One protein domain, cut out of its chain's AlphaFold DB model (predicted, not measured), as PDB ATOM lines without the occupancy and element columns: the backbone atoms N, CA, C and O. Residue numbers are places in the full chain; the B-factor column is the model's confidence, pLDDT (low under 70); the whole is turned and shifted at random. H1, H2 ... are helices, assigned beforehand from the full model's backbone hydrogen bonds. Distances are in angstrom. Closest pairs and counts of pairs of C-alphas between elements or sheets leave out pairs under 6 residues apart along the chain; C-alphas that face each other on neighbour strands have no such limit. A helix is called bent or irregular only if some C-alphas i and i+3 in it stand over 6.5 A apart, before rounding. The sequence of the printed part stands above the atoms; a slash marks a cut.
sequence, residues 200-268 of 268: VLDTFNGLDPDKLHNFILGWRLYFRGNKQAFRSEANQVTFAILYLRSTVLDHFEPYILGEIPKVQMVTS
ATOM      1  N   VAL A 200     200.606 161.726 211.148       81.12
ATOM      2  CA  VAL A 200     200.047 160.379 210.986       81.12
ATOM      3  C   VAL A 200     201.008 159.566 210.113       81.12
ATOM      4  O   VAL A 200     201.265 159.959 208.975       81.12
ATOM      5  N   LEU A 201     201.606 158.508 210.679       83.31
ATOM      6  CA  LEU A 201     202.527 157.653 209.936       83.31
ATOM      7  C   LEU A 201     201.756 157.031 208.779       83.31
ATOM      8  O   LEU A 201     200.699 156.428 208.984       83.31
ATOM      9  N   ASP A 202     202.282 157.206 207.572       87.06
ATOM     10  CA  ASP A 202     201.688 156.611 206.387       87.06
ATOM     11  C   ASP A 202     201.862 155.086 206.428       87.06
ATOM     12  O   ASP A 202     202.874 154.560 206.902       87.06
ATOM     13  N   THR A 203     200.850 154.368 205.953       92.31
ATOM     14  CA  THR A 203     200.883 152.904 205.889       92.31
ATOM     15  C   THR A 203     201.689 152.443 204.683       92.31
ATOM     16  O   THR A 203     201.508 152.960 203.582       92.31
ATOM     17  N   PHE A 204     202.530 151.425 204.859       93.56
ATOM     18  CA  PHE A 204     203.341 150.876 203.774       93.56
ATOM     19  C   PHE A 204     202.665 149.652 203.152       93.56
ATOM     20  O   PHE A 204     202.418 148.658 203.831       93.56
ATOM     21  N   ASN A 205     202.362 149.725 201.854       92.62
ATOM     22  CA  ASN A 205     201.666 148.671 201.105       92.62
ATOM     23  C   ASN A 205     202.584 147.814 200.216       92.62
ATOM     24  O   ASN A 205     202.096 146.911 199.546       92.62
ATOM     25  N   GLY A 206     203.887 148.117 200.160       90.00
ATOM     26  CA  GLY A 206     204.868 147.347 199.384       90.00
ATOM     27  C   GLY A 206     204.948 147.621 197.895       90.00
ATOM     28  O   GLY A 206     205.794 147.023 197.242       90.00
ATOM     29  N   LEU A 207     204.105 148.497 197.344       90.31
ATOM     30  CA  LEU A 207     204.122 148.772 195.904       90.31
ATOM     31  C   LEU A 207     205.300 149.656 195.485       90.31
ATOM     32  O   LEU A 207     205.720 149.617 194.333       90.31
ATOM     33  N   ASP A 208     205.812 150.461 196.415       91.19
ATOM     34  CA  ASP A 208     206.835 151.464 196.150       91.19
ATOM     35  C   ASP A 208     208.045 151.247 197.074       91.19
ATOM     36  O   ASP A 208     207.977 151.593 198.257       91.19
ATOM     37  N   PRO A 209     209.150 150.666 196.581       86.69
ATOM     38  CA  PRO A 209     210.330 150.412 197.400       86.69
ATOM     39  C   PRO A 209     210.984 151.701 197.916       86.69
ATOM     40  O   PRO A 209     211.574 151.681 198.996       86.69
ATOM     41  N   ASP A 210     210.823 152.839 197.234       89.06
ATOM     42  CA  ASP A 210     211.399 154.114 197.677       89.06
ATOM     43  C   ASP A 210     210.697 154.628 198.946       89.06
ATOM     44  O   ASP A 210     211.298 155.299 199.795       89.06
ATOM     45  N   LYS A 211     209.431 154.240 199.151       89.94
ATOM     46  CA  LYS A 211     208.693 154.526 200.390       89.94
ATOM     47  C   LYS A 211     209.127 153.661 201.565       89.94
ATOM     48  O   LYS A 211     208.916 154.084 202.700       89.94
ATOM     49  N   LEU A 212     209.754 152.504 201.336       89.69
ATOM     50  CA  LEU A 212     210.213 151.633 202.423       89.69
ATOM     51  C   LEU A 212     211.259 152.341 203.287       89.69
ATOM     52  O   LEU A 212     211.190 152.298 204.513       89.69
ATOM     53  N   HIS A 213     212.194 153.046 202.649       88.56
ATOM     54  CA  HIS A 213     213.218 153.804 203.358       88.56
ATOM     55  C   HIS A 213     212.596 154.900 204.238       88.56
ATOM     56  O   HIS A 213     212.896 154.994 205.428       88.56
ATOM     57  N   ASN A 214     211.658 155.673 203.683       89.62
ATOM     58  CA  ASN A 214     210.946 156.717 204.424       89.62
ATOM     59  C   ASN A 214     210.087 156.144 205.560       89.62
ATOM     60  O   ASN A 214     210.033 156.726 206.642       89.62
ATOM     61  N   PHE A 215     209.464 154.984 205.344       91.75
ATOM     62  CA  PHE A 215     208.706 154.265 206.362       91.75
ATOM     63  C   PHE A 215     209.606 153.844 207.531       91.75
ATOM     64  O   PHE A 215     209.312 154.171 208.680       91.75
ATOM     65  N   ILE A 216     210.742 153.194 207.255       91.44
ATOM     66  CA  ILE A 216     211.703 152.766 208.286       91.44
ATOM     67  C   ILE A 216     212.257 153.971 209.057       91.44
ATOM     68  O   ILE A 216     212.313 153.942 210.288       91.44
ATOM     69  N   LEU A 217     212.633 155.051 208.362       90.12
ATOM     70  CA  LEU A 217     213.107 156.277 209.008       90.12
ATOM     71  C   LEU A 217     212.029 156.921 209.885       90.12
ATOM     72  O   LEU A 217     212.322 157.328 211.011       90.12
ATOM     73  N   GLY A 218     210.783 156.964 209.406       91.12
ATOM     74  CA  GLY A 218     209.637 157.448 210.171       91.12
ATOM     75  C   GLY A 218     209.457 156.675 211.476       91.12
ATOM     76  O   GLY A 218     209.304 157.283 212.536       91.12
ATOM     77  N   TRP A 219     209.574 155.345 211.427       93.31
ATOM     78  CA  TRP A 219     209.504 154.489 212.613       93.31
ATOM     79  C   TRP A 219     210.654 154.698 213.588       93.31
ATOM     80  O   TRP A 219     210.410 154.857 214.787       93.31
ATOM     81  N   ARG A 220     211.896 154.757 213.095       91.19
ATOM     82  CA  ARG A 220     213.068 155.050 213.936       91.19
ATOM     83  C   ARG A 220     212.882 156.372 214.677       91.19
ATOM     84  O   ARG A 220     213.094 156.439 215.889       91.19
ATOM     85  N   LEU A 221     212.412 157.405 213.977       89.81
ATOM     86  CA  LEU A 221     212.152 158.712 214.572       89.81
ATOM     87  C   LEU A 221     211.006 158.656 215.596       89.81
ATOM     88  O   LEU A 221     211.127 159.201 216.695       89.81
ATOM     89  N   TYR A 222     209.926 157.941 215.274       91.56
ATOM     90  CA  TYR A 222     208.767 157.782 216.148       91.56
ATOM     91  C   TYR A 222     209.108 157.096 217.472       91.56
ATOM     92  O   TYR A 222     208.791 157.626 218.541       91.56
ATOM     93  N   PHE A 223     209.774 155.938 217.430       92.06
ATOM     94  CA  PHE A 223     210.147 155.203 218.641       92.06
ATOM     95  C   PHE A 223     211.149 155.978 219.483       92.06
ATOM     96  O   PHE A 223     211.058 156.000 220.713       92.06
ATOM     97  N   ARG A 224     212.054 156.701 218.826       87.38
ATOM     98  CA  ARG A 224     213.037 157.534 219.505       87.38
ATOM     99  C   ARG A 224     212.408 158.741 220.207       87.38
ATOM    100  O   ARG A 224     212.860 159.087 221.297       87.38
ATOM    101  N   GLY A 225     211.343 159.319 219.650       88.12
ATOM    102  CA  GLY A 225     210.513 160.320 220.327       88.12
ATOM    103  C   GLY A 225     209.652 159.750 221.465       88.12
ATOM    104  O   GLY A 225     209.314 160.477 222.395       88.12
ATOM    105  N   ASN A 226     209.345 158.446 221.440       88.56
ATOM    106  CA  ASN A 226     208.390 157.787 222.340       88.56
ATOM    107  C   ASN A 226     209.000 156.641 223.173       88.56
ATOM    108  O   ASN A 226     208.337 155.636 223.451       88.56
ATOM    109  N   LYS A 227     210.248 156.794 223.641       89.19
ATOM    110  CA  LYS A 227     210.982 155.748 224.392       89.19
ATOM    111  C   LYS A 227     210.242 155.214 225.621       89.19
ATOM    112  O   LYS A 227     210.419 154.061 225.999       89.19
ATOM    113  N   GLN A 228     209.420 156.044 226.272       88.62
ATOM    114  CA  GLN A 228     208.668 155.613 227.452       88.62
ATOM    115  C   GLN A 228     207.543 154.628 227.116       88.62
ATOM    116  O   GLN A 228     207.303 153.723 227.913       88.62
ATOM    117  N   ALA A 229     206.891 154.795 225.961       89.50
ATOM    118  CA  ALA A 229     205.806 153.928 225.507       89.50
ATOM    119  C   ALA A 229     206.337 152.625 224.890       89.50
ATOM    120  O   ALA A 229     205.752 151.561 225.083       89.50
ATOM    121  N   PHE A 230     207.485 152.686 224.210       92.44
ATOM    122  CA  PHE A 230     208.063 151.560 223.476       92.44
ATOM    123  C   PHE A 230     209.432 151.150 224.029       92.44
ATOM    124  O   PHE A 230     210.453 151.234 223.348       92.44
ATOM    125  N   ARG A 231     209.454 150.700 225.290       89.56
ATOM    126  CA  ARG A 231     210.696 150.297 225.980       89.56
ATOM    127  C   ARG A 231     211.326 149.007 225.451       89.56
ATOM    128  O   ARG A 231     212.510 148.797 225.668       89.56
ATOM    129  N   SER A 232     210.531 148.139 224.828       92.56
ATOM    130  CA  SER A 232     210.973 146.842 224.307       92.56
ATOM    131  C   SER A 232     211.000 146.871 222.786       92.56
ATOM    132  O   SER A 232     210.032 147.325 222.172       92.56
ATOM    133  N   GLU A 233     212.069 146.340 222.194       89.44
ATOM    134  CA  GLU A 233     212.187 146.148 220.744       89.44
ATOM    135  C   GLU A 233     211.044 145.293 220.196       89.44
ATOM    136  O   GLU A 233     210.468 145.632 219.167       89.44
ATOM    137  N   ALA A 234     210.613 144.258 220.927       88.25
ATOM    138  CA  ALA A 234     209.467 143.444 220.526       88.25
ATOM    139  C   ALA A 234     208.196 144.294 220.364       88.25
ATOM    140  O   ALA A 234     207.497 144.176 219.363       88.25
ATOM    141  N   ASN A 235     207.935 145.223 221.292       90.25
ATOM    142  CA  ASN A 235     206.775 146.115 221.193       90.25
ATOM    143  C   ASN A 235     206.906 147.098 220.022       90.25
ATOM    144  O   ASN A 235     205.896 147.440 219.410       90.25
ATOM    145  N   GLN A 236     208.123 147.561 219.721       93.69
ATOM    146  CA  GLN A 236     208.386 148.418 218.560       93.69
ATOM    147  C   GLN A 236     208.077 147.669 217.264       93.69
ATOM    148  O   GLN A 236     207.300 148.151 216.444       93.69
ATOM    149  N   VAL A 237     208.615 146.458 217.120       90.56
ATOM    150  CA  VAL A 237     208.405 145.604 215.947       90.56
ATOM    151  C   VAL A 237     206.924 145.274 215.777       90.56
ATOM    152  O   VAL A 237     206.364 145.535 214.714       90.56
ATOM    153  N   THR A 238     206.251 144.791 216.829       90.44
ATOM    154  CA  THR A 238     204.810 144.496 216.785       90.44
ATOM    155  C   THR A 238     203.993 145.715 216.374       90.44
ATOM    156  O   THR A 238     203.077 145.594 215.567       90.44
ATOM    157  N   PHE A 239     204.316 146.898 216.896       91.94
ATOM    158  CA  PHE A 239     203.585 148.110 216.550       91.94
ATOM    159  C   PHE A 239     203.845 148.559 215.105       91.94
ATOM    160  O   PHE A 239     202.898 148.937 214.423       91.94
ATOM    161  N   ALA A 240     205.084 148.468 214.612       93.31
ATOM    162  CA  ALA A 240     205.416 148.795 213.223       93.31
ATOM    163  C   ALA A 240     204.709 147.863 212.222       93.31
ATOM    164  O   ALA A 240     204.222 148.321 211.187       93.31
ATOM    165  N   ILE A 241     204.583 146.575 212.560       90.62
ATOM    166  CA  ILE A 241     203.868 145.576 211.753       90.62
ATOM    167  C   ILE A 241     202.401 145.967 211.529       90.62
ATOM    168  O   ILE A 241     201.889 145.767 210.433       90.62
ATOM    169  N   LEU A 242     201.729 146.575 212.515       90.62
ATOM    170  CA  LEU A 242     200.322 146.996 212.385       90.62
ATOM    171  C   LEU A 242     200.092 148.055 211.293       90.62
ATOM    172  O   LEU A 242     198.951 148.280 210.892       90.62
ATOM    173  N   TYR A 243     201.153 148.717 210.829       92.19
ATOM    174  CA  TYR A 243     201.100 149.729 209.772       92.19
ATOM    175  C   TYR A 243     201.568 149.203 208.411       92.19
ATOM    176  O   TYR A 243     201.572 149.953 207.429       92.19
ATOM    177  N   LEU A 244     201.942 147.925 208.340       93.25
ATOM    178  CA  LEU A 244     202.084 147.221 207.075       93.25
ATOM    179  C   LEU A 244     200.688 146.884 206.544       93.25
ATOM    180  O   LEU A 244     199.779 146.536 207.298       93.25
ATOM    181  N   ARG A 245     200.503 147.005 205.232       91.25
ATOM    182  CA  ARG A 245     199.250 146.667 204.551       91.25
ATOM    183  C   ARG A 245     199.492 145.707 203.397       91.25
ATOM    184  O   ARG A 245     200.578 145.673 202.822       91.25
ATOM    185  N   SER A 246     198.419 145.011 203.023       91.31
ATOM    186  CA  SER A 246     198.347 144.201 201.804       91.31
ATOM    187  C   SER A 246     199.399 143.081 201.784       91.31
ATOM    188  O   SER A 246     199.743 142.539 202.831       91.31
ATOM    189  N   THR A 247     199.929 142.772 200.601       86.88
ATOM    190  CA  THR A 247     200.869 141.676 200.326       86.88
ATOM    191  C   THR A 247     202.142 141.710 201.167       86.88
ATOM    192  O   THR A 247     202.772 140.677 201.370       86.88
ATOM    193  N   VAL A 248     202.536 142.882 201.677       88.62
ATOM    194  CA  VAL A 248     203.672 142.987 202.600       88.62
ATOM    195  C   VAL A 248     203.345 142.312 203.918       88.62
ATOM    196  O   VAL A 248     204.165 141.557 204.425       88.62
ATOM    197  N   LEU A 249     202.154 142.559 204.463       89.81
ATOM    198  CA  LEU A 249     201.742 141.935 205.714       89.81
ATOM    199  C   LEU A 249     201.665 140.411 205.556       89.81
ATOM    200  O   LEU A 249     202.200 139.704 206.406       89.81
ATOM    201  N   ASP A 250     201.121 139.932 204.434       88.00
ATOM    202  CA  ASP A 250     201.062 138.501 204.103       88.00
ATOM    203  C   ASP A 250     202.468 137.882 204.028       88.00
ATOM    204  O   ASP A 250     202.701 136.762 204.478       88.00
ATOM    205  N   HIS A 251     203.448 138.628 203.507       85.25
ATOM    206  CA  HIS A 251     204.838 138.173 203.458       85.25
ATOM    207  C   HIS A 251     205.476 138.060 204.850       85.25
ATOM    208  O   HIS A 251     206.335 137.205 205.070       85.25
ATOM    209  N   PHE A 252     205.064 138.907 205.796       84.38
ATOM    210  CA  PHE A 252     205.577 138.894 207.165       84.38
ATOM    211  C   PHE A 252     204.806 137.963 208.106       84.38
ATOM    212  O   PHE A 252     205.350 137.597 209.148       84.38
ATOM    213  N   GLU A 253     203.592 137.539 207.755       86.44
ATOM    214  CA  GLU A 253     202.747 136.669 208.581       86.44
ATOM    215  C   GLU A 253     203.481 135.419 209.116       86.44
ATOM    216  O   GLU A 253     203.445 135.210 210.334       86.44
ATOM    217  N   PRO A 254     204.250 134.653 208.309       85.38
ATOM    218  CA  PRO A 254     204.969 133.477 208.811       85.38
ATOM    219  C   PRO A 254     206.003 133.831 209.888       85.38
ATOM    220  O   PRO A 254     206.123 133.158 210.913       85.38
ATOM    221  N   TYR A 255     206.716 134.942 209.699       80.12
ATOM    222  CA  TYR A 255     207.742 135.414 210.628       80.12
ATOM    223  C   TYR A 255     207.140 135.897 211.951       80.12
ATOM    224  O   TYR A 255     207.753 135.734 213.003       80.12
ATOM    225  N   ILE A 256     205.932 136.461 211.905       82.12
ATOM    226  CA  ILE A 256     205.199 136.932 213.086       82.12
ATOM    227  C   ILE A 256     204.631 135.753 213.877       82.12
ATOM    228  O   ILE A 256     204.668 135.756 215.107       82.12
ATOM    229  N   LEU A 257     204.127 134.736 213.177       85.38
ATOM    230  CA  LEU A 257     203.577 133.525 213.785       85.38
ATOM    231  C   LEU A 257     204.659 132.574 214.317       85.38
ATOM    232  O   LEU A 257     204.336 131.590 214.983       85.38
ATOM    233  N   GLY A 258     205.938 132.856 214.055       78.69
ATOM    234  CA  GLY A 258     207.034 131.945 214.384       78.69
ATOM    235  C   GLY A 258     207.033 130.685 213.515       78.69
ATOM    236  O   GLY A 258     207.756 129.730 213.804       78.69
ATOM    237  N   GLU A 259     206.253 130.684 212.434       78.69
ATOM    238  CA  GLU A 259     206.337 129.701 211.369       78.69
ATOM    239  C   GLU A 259     207.556 130.058 210.531       78.69
ATOM    240  O   GLU A 259     207.462 130.682 209.477       78.69
ATOM    241  N   ILE A 260     208.738 129.699 211.039       68.31
ATOM    242  CA  ILE A 260     209.967 129.779 210.253       68.31
ATOM    243  C   ILE A 260     209.675 128.981 208.983       68.31
ATOM    244  O   ILE A 260     209.458 127.765 209.094       68.31
ATOM    245  N   PRO A 261     209.622 129.623 207.796       64.38
ATOM    246  CA  PRO A 261     209.373 128.890 206.577       64.38
ATOM    247  C   PRO A 261     210.448 127.818 206.528       64.38
ATOM    248  O   PRO A 261     211.643 128.117 206.608       64.38
ATOM    249  N   LYS A 262     210.018 126.554 206.493       65.44
ATOM    250  CA  LYS A 262     210.893 125.415 206.233       65.44
ATOM    251  C   LYS A 262     211.386 125.620 204.809       65.44
ATOM    252  O   LYS A 262     210.818 125.077 203.865       65.44
ATOM    253  N   VAL A 263     212.383 126.488 204.649       67.44
ATOM    254  CA  VAL A 263     213.109 126.660 203.404       67.44
ATOM    255  C   VAL A 263     213.587 125.260 203.107       67.44
ATOM    256  O   VAL A 263     214.344 124.679 203.889       67.44
ATOM    257  N   GLN A 264     213.011 124.667 202.064       57.91
ATOM    258  CA  GLN A 264     213.415 123.355 201.615       57.91
ATOM    259  C   GLN A 264     214.892 123.501 201.292       57.91
ATOM    260  O   GLN A 264     215.264 124.117 200.296       57.91
ATOM    261  N   MET A 265     215.740 123.017 202.196       54.69
ATOM    262  CA  MET A 265     217.142 122.816 201.913       54.69
ATOM    263  C   MET A 265     217.155 121.716 200.867       54.69
ATOM    264  O   MET A 265     217.136 120.530 201.191       54.69
ATOM    265  N   VAL A 266     217.066 122.123 199.605       65.88
ATOM    266  CA  VAL A 266     217.319 121.248 198.475       65.88
ATOM    267  C   VAL A 266     218.808 120.956 198.559       65.88
ATOM    268  O   VAL A 266     219.642 121.729 198.095       65.88
ATOM    269  N   THR A 267     219.140 119.886 199.275       71.56
ATOM    270  CA  THR A 267     220.465 119.282 199.247       71.56
ATOM    271  C   THR A 267     220.732 118.918 197.792       71.56
ATOM    272  O   THR A 267     220.068 118.029 197.257       71.56
ATOM    273  N   SER A 268     221.608 119.689 197.145       68.12
ATOM    274  CA  SER A 268     222.175 119.331 195.843       68.12
ATOM    275  C   SER A 268     223.164 118.186 195.995       68.12
ATOM    276  O   SER A 268     223.826 118.133 197.058       68.12
TER     277      SER A 268
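What this domain is: This is residues 200 to 268 of the 268 residues of an uncharacterized protein of Sphaerobolus stellatus (strain SS14) (UniProt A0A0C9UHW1). Three helices follow each other in a loose zigzag, each reversing the direction of the one before, and a thin free tail after the last one sticks out. H2 comes between H1 and H3 in the zigzag, while the leading stretch, residues 200 to 208, runs beside H1 and then turns back into it. The printed part has 69 residues with three named helices in the order H1, H2, H3 and no named strand; its class is all helix. The whole is loose, with a radius of gyration of the C-alphas of 14.6 A, and elongated, spanning 49 by 28 by 19 A; the tail adds to its length.

Where its parts are: The printed part begins at Val 200, whose C-alpha is at (200.047, 160.379, 210.986). H1, the longest helix, holds residues 209 to 225 and measures 25.0 A from first to last C-alpha; C-alpha 209 is at (210.330, 150.412, 197.400). After a short link of 7 residues comes H2, residues 233 to 241, 12.3 A long. A tight link of 5 residues leads to H3, residues 247 to 257, 16.0 A long, with C-alpha 257 at (203.577, 133.525, 213.785). H3 is irregular: C-alphas 251 and 254 are 7.1 A apart.

How they stand to each other: H1 and H2 are close but not clearly touching; their closest C-alphas, those of Phe 223 and Gln 236, are 7.0 A apart. They run opposite ways at a steep tilt of 44 degrees, with centres 12.8 A apart. H2 and H3 are also close but not clearly touching; their closest C-alphas, those of Ile 241 and Leu 249, are 7.4 A apart. They run opposite ways at a shallow tilt of 32 degrees, with centres 13.5 A apart. H1 and H3 are apart. In H2 every O i to N i+4 pair is within hydrogen-bond range; in H1 it is 11 of 13 and in H3 5 of 7.

The domain as a whole: The printed part has no cut, and it ends at Ser 268, the chain's last residue. The two C-alphas farthest apart are those of Gln 228 and Ser 268, at 50.0 A. Residues 257 to 268, of which 257 belongs to H3, stand free. Without them the body has 57 residues, spans 32 by 24 by 15 A and has a radius of gyration of 11.5 A. Neither link between the helices is long. The mean pLDDT of the printed part is 85.9; residues 260 to 266 and residue 268 are under 70.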